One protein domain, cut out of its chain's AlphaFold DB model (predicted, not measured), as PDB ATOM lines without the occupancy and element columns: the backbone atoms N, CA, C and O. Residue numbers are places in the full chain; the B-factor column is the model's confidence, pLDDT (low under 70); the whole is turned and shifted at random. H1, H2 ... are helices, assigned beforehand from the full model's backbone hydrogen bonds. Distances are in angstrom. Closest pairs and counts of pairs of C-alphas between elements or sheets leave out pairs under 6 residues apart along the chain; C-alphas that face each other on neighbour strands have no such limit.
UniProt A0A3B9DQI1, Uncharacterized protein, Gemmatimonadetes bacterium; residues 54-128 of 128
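AT A GLANCE: This is residues 54 to 128 of the 128 residues of an uncharacterized protein of Gemmatimonadetes bacterium (UniProt A0A3B9DQI1). The domain has little regular structure: three short helices set in a triangle make its core, with long stretches without named elements around them. The printed part has 75 residues, with H1, H2 and H3 in chain order and no named strand; the class is all helix, with 26 residues in named elements. It is compact, with a radius of gyration of the C-alphas of 11.6 A, and spans 36 by 25 by 19 A.

HOW THE PARTS SIT: H1, residues 70 to 78, touches H3, residues 102 to 110, only just about perpendicular at 72 degrees; their closest C-alphas, Leu 77 and Arg 109, are 6.4 A apart. H2, residues 91 to 98, touches H3, with closest C-alphas Ala 95 and Pro 102 at 5.0 A. In H1, H2 and H3 every O i to N i+4 pair is within hydrogen-bond range.

IN THESE COORDINATES: H1 runs 12.2 A from C-alpha 70 at (260.603, 135.827, 185.438). H2 is 10.6 A long. H3 runs 12.4 A to C-alpha 110 at (273.128, 144.719, 182.216).

THE WHOLE: The printed part has no cut. The link H1 to H2 is long. pLDDT is under 70 at residues 54 to 57, 64 to 65 and 127 to 128.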
ATOM      1  N   ASP A  54     269.642 140.096 168.713       64.94
ATOM      2  CA  ASP A  54     270.057 139.829 170.084       64.94
ATOM      3  C   ASP A  54     270.434 138.358 170.275       64.94
ATOM      4  O   ASP A  54     269.967 137.476 169.549       64.94
ATOM      5  N   ASN A  55     271.258 138.073 171.290       67.44
ATOM      6  CA  ASN A  55     271.656 136.705 171.595       67.44
ATOM      7  C   ASN A  55     270.408 135.858 171.952       67.44
ATOM      8  O   ASN A  55     269.788 136.093 172.988       67.44
ATOM      9  N   PRO A  56     270.043 134.851 171.137       67.94
ATOM     10  CA  PRO A  56     268.867 133.990 171.346       67.94
ATOM     11  C   PRO A  56     268.886 133.261 172.694       67.94
ATOM     12  O   PRO A  56     267.858 133.002 173.319       67.94
ATOM     13  N   TRP A  57     270.088 132.952 173.173       67.69
ATOM     14  CA  TRP A  57     270.334 132.263 174.432       67.69
ATOM     15  C   TRP A  57     270.103 133.162 175.652       67.69
ATOM     16  O   TRP A  57     270.257 132.715 176.780       67.69
ATOM     17  N   LEU A  58     269.744 134.424 175.418       73.12
ATOM     18  CA  LEU A  58     269.580 135.460 176.423       73.12
ATOM     19  C   LEU A  58     268.210 136.167 176.316       73.12
ATOM     20  O   LEU A  58     267.982 137.161 176.990       73.12
ATOM     21  N   GLN A  59     267.249 135.662 175.535       77.25
ATOM     22  CA  GLN A  59     265.938 136.314 175.328       77.25
ATOM     23  C   GLN A  59     264.884 136.070 176.427       77.25
ATOM     24  O   GLN A  59     263.686 136.086 176.159       77.25
ATOM     25  N   GLY A  60     265.316 135.868 177.669       83.81
ATOM     26  CA  GLY A  60     264.421 135.580 178.789       83.81
ATOM     27  C   GLY A  60     263.743 134.217 178.678       83.81
ATOM     28  O   GLY A  60     264.407 133.256 178.304       83.81
ATOM     29  N   GLU A  61     262.441 134.137 178.946       83.69
ATOM     30  CA  GLU A  61     261.610 132.924 178.870       83.69
ATOM     31  C   GLU A  61     261.550 132.322 177.463       83.69
ATOM     32  O   GLU A  61     261.399 131.116 177.286       83.69
ATOM     33  N   LYS A  62     261.726 133.158 176.436       73.06
ATOM     34  CA  LYS A  62     261.820 132.702 175.041       73.06
ATOM     35  C   LYS A  62     263.161 132.054 174.743       73.06
ATOM     36  O   LYS A  62     263.316 131.419 173.701       73.06
ATOM     37  N   SER A  63     264.142 132.226 175.625       74.25
ATOM     38  CA  SER A  63     265.407 131.555 175.466       74.25
ATOM     39  C   SER A  63     265.246 130.068 175.745       74.25
ATOM     40  O   SER A  63     264.757 129.668 176.797       74.25
ATOM     41  N   PRO A  64     265.773 129.204 174.879       61.12
ATOM     42  CA  PRO A  64     265.805 127.784 175.186       61.12
ATOM     43  C   PRO A  64     266.862 127.392 176.228       61.12
ATOM     44  O   PRO A  64     266.951 126.226 176.606       61.12
ATOM     45  N   HIS A  65     267.679 128.353 176.659       63.28
ATOM     46  CA  HIS A  65     268.528 128.263 177.840       63.28
ATOM     47  C   HIS A  65     268.043 129.241 178.913       63.28
ATOM     48  O   HIS A  65     268.863 129.794 179.642       63.28
ATOM     49  N   ALA A  66     266.733 129.497 179.008       71.81
ATOM     50  CA  ALA A  66     266.180 130.186 180.164       71.81
ATOM     51  C   ALA A  66     266.544 129.374 181.418       71.81
ATOM     52  O   ALA A  66     265.986 128.313 181.673       71.81
ATOM     53  N   LEU A  67     267.569 129.831 182.139       81.56
ATOM     54  CA  LEU A  67     268.027 129.224 183.393       81.56
ATOM     55  C   LEU A  67     267.310 129.823 184.607       81.56
ATOM     56  O   LEU A  67     267.589 129.427 185.732       81.56
ATOM     57  N   LEU A  68     266.466 130.826 184.371       88.12
ATOM     58  CA  LEU A  68     265.776 131.611 185.379       88.12
ATOM     59  C   LEU A  68     264.309 131.746 184.988       88.12
ATOM     60  O   LEU A  68     263.985 131.781 183.801       88.12
ATOM     61  N   GLU A  69     263.460 131.884 185.993       90.50
ATOM     62  CA  GLU A  69     262.065 132.290 185.851       90.50
ATOM     63  C   GLU A  69     261.940 133.818 185.925       90.50
ATOM     64  O   GLU A  69     262.797 134.500 186.498       90.50
ATOM     65  N   GLU A  70     260.846 134.376 185.398       92.38
ATOM     66  CA  GLU A  70     260.603 135.827 185.438       92.38
ATOM     67  C   GLU A  70     260.672 136.385 186.868       92.38
ATOM     68  O   GLU A  70     261.270 137.436 187.104       92.38
ATOM     69  N   THR A  71     260.085 135.678 187.837       94.44
ATOM     70  CA  THR A  71     260.061 136.095 189.246       94.44
ATOM     71  C   THR A  71     261.468 136.221 189.825       94.44
ATOM     72  O   THR A  71     261.793 137.240 190.425       94.44
ATOM     73  N   GLN A  72     262.338 135.248 189.554       95.12
ATOM     74  CA  GLN A  72     263.737 135.263 189.992       95.12
ATOM     75  C   GLN A  72     264.514 136.421 189.359       95.12
ATOM     76  O   GLN A  72     265.375 137.032 189.987       95.12
ATOM     77  N   VAL A  73     264.217 136.743 188.101       95.19
ATOM     78  CA  VAL A  73     264.846 137.865 187.393       95.19
ATOM     79  C   VAL A  73     264.435 139.194 188.006       95.19
ATOM     80  O   VAL A  73     265.287 140.065 188.172       95.19
ATOM     81  N   ARG A  74     263.158 139.346 188.366       96.56
ATOM     82  CA  ARG A  74     262.668 140.534 189.071       96.56
ATOM     83  C   ARG A  74     263.353 140.683 190.423       96.56
ATOM     84  O   ARG A  74     263.930 141.731 190.661       96.56
ATOM     85  N   GLU A  75     263.444 139.620 191.218       97.06
ATOM     86  CA  GLU A  75     264.166 139.642 192.500       97.06
ATOM     87  C   GLU A  75     265.635 140.072 192.347       97.06
ATOM     88  O   GLU A  75     266.123 140.924 193.088       97.06
ATOM     89  N   VAL A  76     266.339 139.544 191.338       96.38
ATOM     90  CA  VAL A  76     267.724 139.946 191.032       96.38
ATOM     91  C   VAL A  76     267.830 141.430 190.665       96.38
ATOM     92  O   VAL A  76     268.857 142.053 190.948       96.38
ATOM     93  N   LEU A  77     266.822 141.985 189.988       96.56
ATOM     94  CA  LEU A  77     266.785 143.385 189.560       96.56
ATOM     95  C   LEU A  77     266.294 144.331 190.668       96.56
ATOM     96  O   LEU A  77     266.736 145.478 190.714       96.56
ATOM     97  N   ASP A  78     265.440 143.863 191.572       97.00
ATOM     98  CA  ASP A  78     264.976 144.579 192.767       97.00
ATOM     99  C   ASP A  78     266.038 144.621 193.878       97.00
ATOM    100  O   ASP A  78     265.959 145.432 194.795       97.00
ATOM    101  N   ASP A  79     267.097 143.815 193.758       96.69
ATOM    102  CA  ASP A  79     268.282 143.840 194.627       96.69
ATOM    103  C   ASP A  79     269.106 145.141 194.526       96.69
ATOM    104  O   ASP A  79     270.119 145.295 195.211       96.69
ATOM    105  N   TRP A  80     268.739 146.072 193.642       95.88
ATOM    106  CA  TRP A  80     269.384 147.379 193.570       95.88
ATOM    107  C   TRP A  80     269.115 148.198 194.837       95.88
ATOM    108  O   TRP A  80     267.979 148.318 195.293       95.88
ATOM    109  N   ASP A  81     270.164 148.792 195.400       94.00
ATOM    110  CA  ASP A  81     270.051 149.727 196.512       94.00
ATOM    111  C   ASP A  81     270.096 151.168 195.992       94.00
ATOM    112  O   ASP A  81     271.156 151.656 195.591       94.00
ATOM    113  N   ASP A  82     268.946 151.845 195.990       90.31
ATOM    114  CA  ASP A  82     268.853 153.251 195.592       90.31
ATOM    115  C   ASP A  82     269.626 154.188 196.528       90.31
ATOM    116  O   ASP A  82     270.205 155.159 196.053       90.31
ATOM    117  N   GLU A  83     269.692 153.894 197.830       90.38
ATOM    118  CA  GLU A  83     270.397 154.750 198.793       90.38
ATOM    119  C   GLU A  83     271.911 154.653 198.616       90.38
ATOM    120  O   GLU A  83     272.641 155.627 198.800       90.38
ATOM    121  N   ARG A  84     272.395 153.457 198.273       88.31
ATOM    122  CA  ARG A  84     273.830 153.185 198.153       88.31
ATOM    123  C   ARG A  84     274.361 153.288 196.726       88.31
ATOM    124  O   ARG A  84     275.577 153.293 196.540       88.31
ATOM    125  N   GLY A  85     273.484 153.317 195.725       90.31
ATOM    126  CA  GLY A  85     273.854 153.384 194.311       90.31
ATOM    127  C   GLY A  85     274.552 152.121 193.788       90.31
ATOM    128  O   GLY A  85     275.321 152.197 192.828       90.31
ATOM    129  N   TYR A  86     274.344 150.958 194.420       92.31
ATOM    130  CA  TYR A  86     274.895 149.676 193.965       92.31
ATOM    131  C   TYR A  86     274.008 148.479 194.349       92.31
ATOM    132  O   TYR A  86     273.094 148.583 195.155       92.31
ATOM    133  N   TRP A  87     274.279 147.311 193.763       94.69
ATOM    134  CA  TRP A  87     273.556 146.065 194.050       94.69
ATOM    135  C   TRP A  87     273.815 145.562 195.474       94.69
ATOM    136  O   TRP A  87     274.971 145.289 195.804       94.69
ATOM    137  N   ARG A  88     272.766 145.359 196.284       95.50
ATOM    138  CA  ARG A  88     272.886 144.887 197.678       95.50
ATOM    139  C   ARG A  88     273.701 143.604 197.772       95.50
ATOM    140  O   ARG A  88     274.570 143.495 198.635       95.50
ATOM    141  N   ASN A  89     273.468 142.667 196.854       96.56
ATOM    142  CA  ASN A  89     274.195 141.411 196.785       96.56
ATOM    143  C   ASN A  89     275.080 141.318 195.535       96.56
ATOM    144  O   ASN A  89     274.743 141.745 194.421       96.56
ATOM    145  N   ALA A  90     276.238 140.680 195.701       94.88
ATOM    146  CA  ALA A  90     277.127 140.364 194.592       94.88
ATOM    147  C   ALA A  90     276.470 139.367 193.621       94.88
ATOM    148  O   ALA A  90     275.679 138.514 194.020       94.88
ATOM    149  N   ALA A  91     276.861 139.397 192.345       94.75
ATOM    150  CA  ALA A  91     276.341 138.449 191.356       94.75
ATOM    151  C   ALA A  91     276.599 136.977 191.743       94.75
ATOM    152  O   ALA A  91     275.783 136.111 191.446       94.75
ATOM    153  N   GLY A  92     277.703 136.698 192.449       96.25
ATOM    154  CA  GLY A  92     278.025 135.362 192.961       96.25
ATOM    155  C   GLY A  92     277.056 134.845 194.032       96.25
ATOM    156  O   GLY A  92     276.807 133.642 194.091       96.25
ATOM    157  N   HIS A  93     276.469 135.741 194.836       97.44
ATOM    158  CA  HIS A  93     275.457 135.377 195.830       97.44
ATOM    159  C   HIS A  93     274.210 134.819 195.132       97.44
ATOM    160  O   HIS A  93     273.833 133.670 195.352       97.44
ATOM    161  N   TRP A  94     273.654 135.591 194.196       97.44
ATOM    162  CA  TRP A  94     272.504 135.180 193.388       97.44
ATOM    163  C   TRP A  94     272.785 133.942 192.539       97.44
ATOM    164  O   TRP A  94     271.948 133.054 192.453       97.44
ATOM    165  N   ALA A  95     273.977 133.847 191.945       95.31
ATOM    166  CA  ALA A  95     274.387 132.679 191.171       95.31
ATOM    167  C   ALA A  95     274.351 131.391 192.004       95.31
ATOM    168  O   ALA A  95     273.850 130.368 191.542       95.31
ATOM    169  N   THR A  96     274.829 131.459 193.250       96.69
ATOM    170  CA  THR A  96     274.798 130.327 194.185       96.69
ATOM    171  C   THR A  96     273.363 129.975 194.574       96.69
ATOM    172  O   THR A  96     272.985 128.806 194.512       96.69
ATOM    173  N   LEU A  97     272.554 130.981 194.922       97.00
ATOM    174  CA  LEU A  97     271.162 130.802 195.336       97.00
ATOM    175  C   LEU A  97     270.298 130.184 194.224       97.00
ATOM    176  O   LEU A  97     269.557 129.234 194.463       97.00
ATOM    177  N   LEU A  98     270.433 130.698 193.001       94.88
ATOM    178  CA  LEU A  98     269.625 130.313 191.841       94.88
ATOM    179  C   LEU A  98     270.246 129.166 191.030       94.88
ATOM    180  O   LEU A  98     269.671 128.735 190.037       94.88
ATOM    181  N   LYS A  99     271.410 128.648 191.452       92.62
ATOM    182  CA  LYS A  99     272.149 127.554 190.794       92.62
ATOM    183  C   LYS A  99     272.472 127.835 189.318       92.62
ATOM    184  O   LYS A  99     272.398 126.947 188.469       92.62
ATOM    185  N   VAL A 100     272.871 129.069 189.021       89.25
ATOM    186  CA  VAL A 100     273.281 129.522 187.680       89.25
ATOM    187  C   VAL A 100     274.701 130.082 187.703       89.25
ATOM    188  O   VAL A 100     275.316 130.236 188.753       89.25
ATOM    189  N   SER A 101     275.252 130.415 186.534       90.38
ATOM    190  CA  SER A 101     276.556 131.081 186.474       90.38
ATOM    191  C   SER A 101     276.459 132.559 186.902       90.38
ATOM    192  O   SER A 101     275.461 133.216 186.589       90.38
ATOM    193  N   PRO A 102     277.503 133.153 187.513       92.94
ATOM    194  CA  PRO A 102     277.547 134.599 187.769       92.94
ATOM    195  C   PRO A 102     277.357 135.444 186.504       92.94
ATOM    196  O   PRO A 102     276.734 136.503 186.549       92.94
ATOM    197  N   SER A 103     277.831 134.957 185.354       89.62
ATOM    198  CA  SER A 103     277.637 135.606 184.054       89.62
ATOM    199  C   SER A 103     276.163 135.737 183.667       89.62
ATOM    200  O   SER A 103     275.793 136.743 183.063       89.62
ATOM    201  N   THR A 104     275.318 134.771 184.048       89.38
ATOM    202  CA  THR A 104     273.862 134.821 183.847       89.38
ATOM    203  C   THR A 104     273.255 135.990 184.622       89.38
ATOM    204  O   THR A 104     272.535 136.802 184.046       89.38
ATOM    205  N   ILE A 105     273.617 136.139 185.901       94.00
ATOM    206  CA  ILE A 105     273.150 137.244 186.753       94.00
ATOM    207  C   ILE A 105     273.628 138.598 186.217       94.00
ATOM    208  O   ILE A 105     272.872 139.564 186.162       94.00
ATOM    209  N   LEU A 106     274.884 138.676 185.773       92.69
ATOM    210  CA  LEU A 106     275.424 139.906 185.199       92.69
ATOM    211  C   LEU A 106     274.731 140.292 183.882       92.69
ATOM    212  O   LEU A 106     274.521 141.478 183.647       92.69
ATOM    213  N   ALA A 107     274.358 139.327 183.037       90.69
ATOM    214  CA  ALA A 107     273.605 139.591 181.808       90.69
ATOM    215  C   ALA A 107     272.200 140.149 182.095       90.69
ATOM    216  O   ALA A 107     271.778 141.098 181.432       90.69
ATOM    217  N   VAL A 108     271.526 139.630 183.132       92.50
ATOM    218  CA  VAL A 108     270.270 140.196 183.653       92.50
ATOM    219  C   VAL A 108     270.471 141.647 184.080       92.50
ATOM    220  O   VAL A 108     269.807 142.539 183.555       92.50
ATOM    221  N   ARG A 109     271.442 141.907 184.961       93.88
ATOM    222  CA  ARG A 109     271.713 143.254 185.492       93.88
ATOM    223  C   ARG A 109     272.096 144.266 184.417       93.88
ATOM    224  O   ARG A 109     271.747 145.432 184.543       93.88
ATOM    225  N   ARG A 110     272.784 143.845 183.354       91.62
ATOM    226  CA  ARG A 110     273.128 144.719 182.216       91.62
ATOM    227  C   ARG A 110     271.950 145.016 181.286       91.62
ATOM    228  O   ARG A 110     272.076 145.903 180.449       91.62
ATOM    229  N   GLY A 111     270.827 144.307 181.419       89.31
ATOM    230  CA  GLY A 111     269.715 144.405 180.474       89.31
ATOM    231  C   GLY A 111     270.010 143.738 179.125       89.31
ATOM    232  O   GLY A 111     269.325 144.004 178.139       89.31
ATOM    233  N   ASP A 112     271.012 142.853 179.064       86.81
ATOM    234  CA  ASP A 112     271.310 142.064 177.860       86.81
ATOM    235  C   ASP A 112     270.199 141.029 177.602       86.81
ATOM    236  O   ASP A 112     269.960 140.620 176.465       86.81
ATOM    237  N   THR A 113     269.521 140.619 178.678       88.12
ATOM    238  CA  THR A 113     268.459 139.610 178.713       88.12
ATOM    239  C   THR A 113     267.147 140.177 179.244       88.12
ATOM    240  O   THR A 113     267.162 141.215 179.899       88.12
ATOM    241  N   TRP A 114     266.024 139.471 179.049       90.19
ATOM    242  CA  TRP A 114     264.729 139.815 179.671       90.19
ATOM    243  C   TRP A 114     264.248 141.256 179.392       90.19
ATOM    244  O   TRP A 114     263.469 141.829 180.149       90.19
ATOM    245  N   LYS A 115     264.676 141.850 178.267       85.69
ATOM    246  CA  LYS A 115     264.390 143.251 177.894       85.69
ATOM    247  C   LYS A 115     262.896 143.598 177.882       85.69
ATOM    248  O   LYS A 115     262.523 144.744 178.120       85.69
ATOM    249  N   HIS A 116     262.039 142.615 177.607       86.00
ATOM    250  CA  HIS A 116     260.588 142.791 177.571       86.00
ATOM    251  C   HIS A 116     259.991 143.128 178.950       86.00
ATOM    252  O   HIS A 116     258.931 143.746 178.988       86.00
ATOM    253  N   LEU A 117     260.676 142.797 180.055       90.75
ATOM    254  CA  LEU A 117     260.233 143.150 181.408       90.75
ATOM    255  C   LEU A 117     260.273 144.658 181.669       90.75
ATOM    256  O   LEU A 117     259.602 145.120 182.587       90.75
ATOM    257  N   LYS A 118     261.052 145.419 180.879       91.12
ATOM    258  CA  LYS A 118     261.208 146.881 181.000       91.12
ATOM    259  C   LYS A 118     261.460 147.342 182.443       91.12
ATOM    260  O   LYS A 118     260.965 148.381 182.871       91.12
ATOM    261  N   HIS A 119     262.218 146.549 183.194       94.88
ATOM    262  CA  HIS A 119     262.530 146.838 184.584       94.88
ATOM    263  C   HIS A 119     263.427 148.075 184.682       94.88
ATOM    264  O   HIS A 119     264.432 148.151 183.976       94.88
ATOM    265  N   SER A 120     263.116 149.009 185.581       94.12
ATOM    266  CA  SER A 120     263.870 150.264 185.754       94.12
ATOM    267  C   SER A 120     265.345 150.037 186.106       94.12
ATOM    268  O   SER A 120     266.215 150.781 185.668       94.12
ATOM    269  N   ASN A 121     265.624 148.979 186.870       95.19
ATOM    270  CA  ASN A 121     266.982 148.622 187.290       95.19
ATOM    271  C   ASN A 121     267.785 147.827 186.246       95.19
ATOM    272  O   ASN A 121     268.987 147.625 186.424       95.19
ATOM    273  N   ALA A 122     267.169 147.363 185.157       92.81
ATOM    274  CA  ALA A 122     267.908 146.661 184.114       92.81
ATOM    275  C   ALA A 122     268.828 147.644 183.372       92.81
ATOM    276  O   ALA A 122     268.383 148.649 182.826       92.81
ATOM    277  N   GLY A 123     270.129 147.352 183.352       91.62
ATOM    278  CA  GLY A 123     271.147 148.222 182.767       91.62
ATOM    279  C   GLY A 123     271.635 149.340 183.692       91.62
ATOM    280  O   GLY A 123     272.463 150.146 183.257       91.62
ATOM    281  N   ARG A 124     271.187 149.389 184.959       90.62
ATOM    282  CA  ARG A 124     271.713 150.354 185.935       90.62
ATOM    283  C   ARG A 124     273.201 150.123 186.176       90.62
ATOM    284  O   ARG A 124     273.683 148.994 186.311       90.62
ATOM    285  N   LYS A 125     273.937 151.228 186.232       84.06
ATOM    286  CA  LYS A 125     275.367 151.263 186.533       84.06
ATOM    287  C   LYS A 125     275.553 151.902 187.897       84.06
ATOM    288  O   LYS A 125     274.768 152.765 188.271       84.06
ATOM    289  N   LYS A 126     276.591 151.466 188.614       78.12
ATOM    290  CA  LYS A 126     277.013 152.116 189.854       78.12
ATOM    291  C   LYS A 126     277.251 153.600 189.573       78.12
ATOM    292  O   LYS A 126     277.969 153.918 188.624       78.12
ATOM    293  N   GLU A 127     276.626 154.461 190.362       69.00
ATOM    294  CA  GLU A 127     276.925 155.890 190.342       69.00
ATOM    295  C   GLU A 127     278.308 156.080 190.979       69.00
ATOM    296  O   GLU A 127     278.609 155.487 192.020       69.00
ATOM    297  N   ASN A 128     279.192 156.778 190.262       57.44
ATOM    298  CA  ASN A 128     280.571 157.026 190.689       57.44
ATOM    299  C   ASN A 128     280.634 158.131 191.737       57.44
ATOM    300  O   ASN A 128     279.935 159.147 191.534       57.44
TER     301      ASN A 128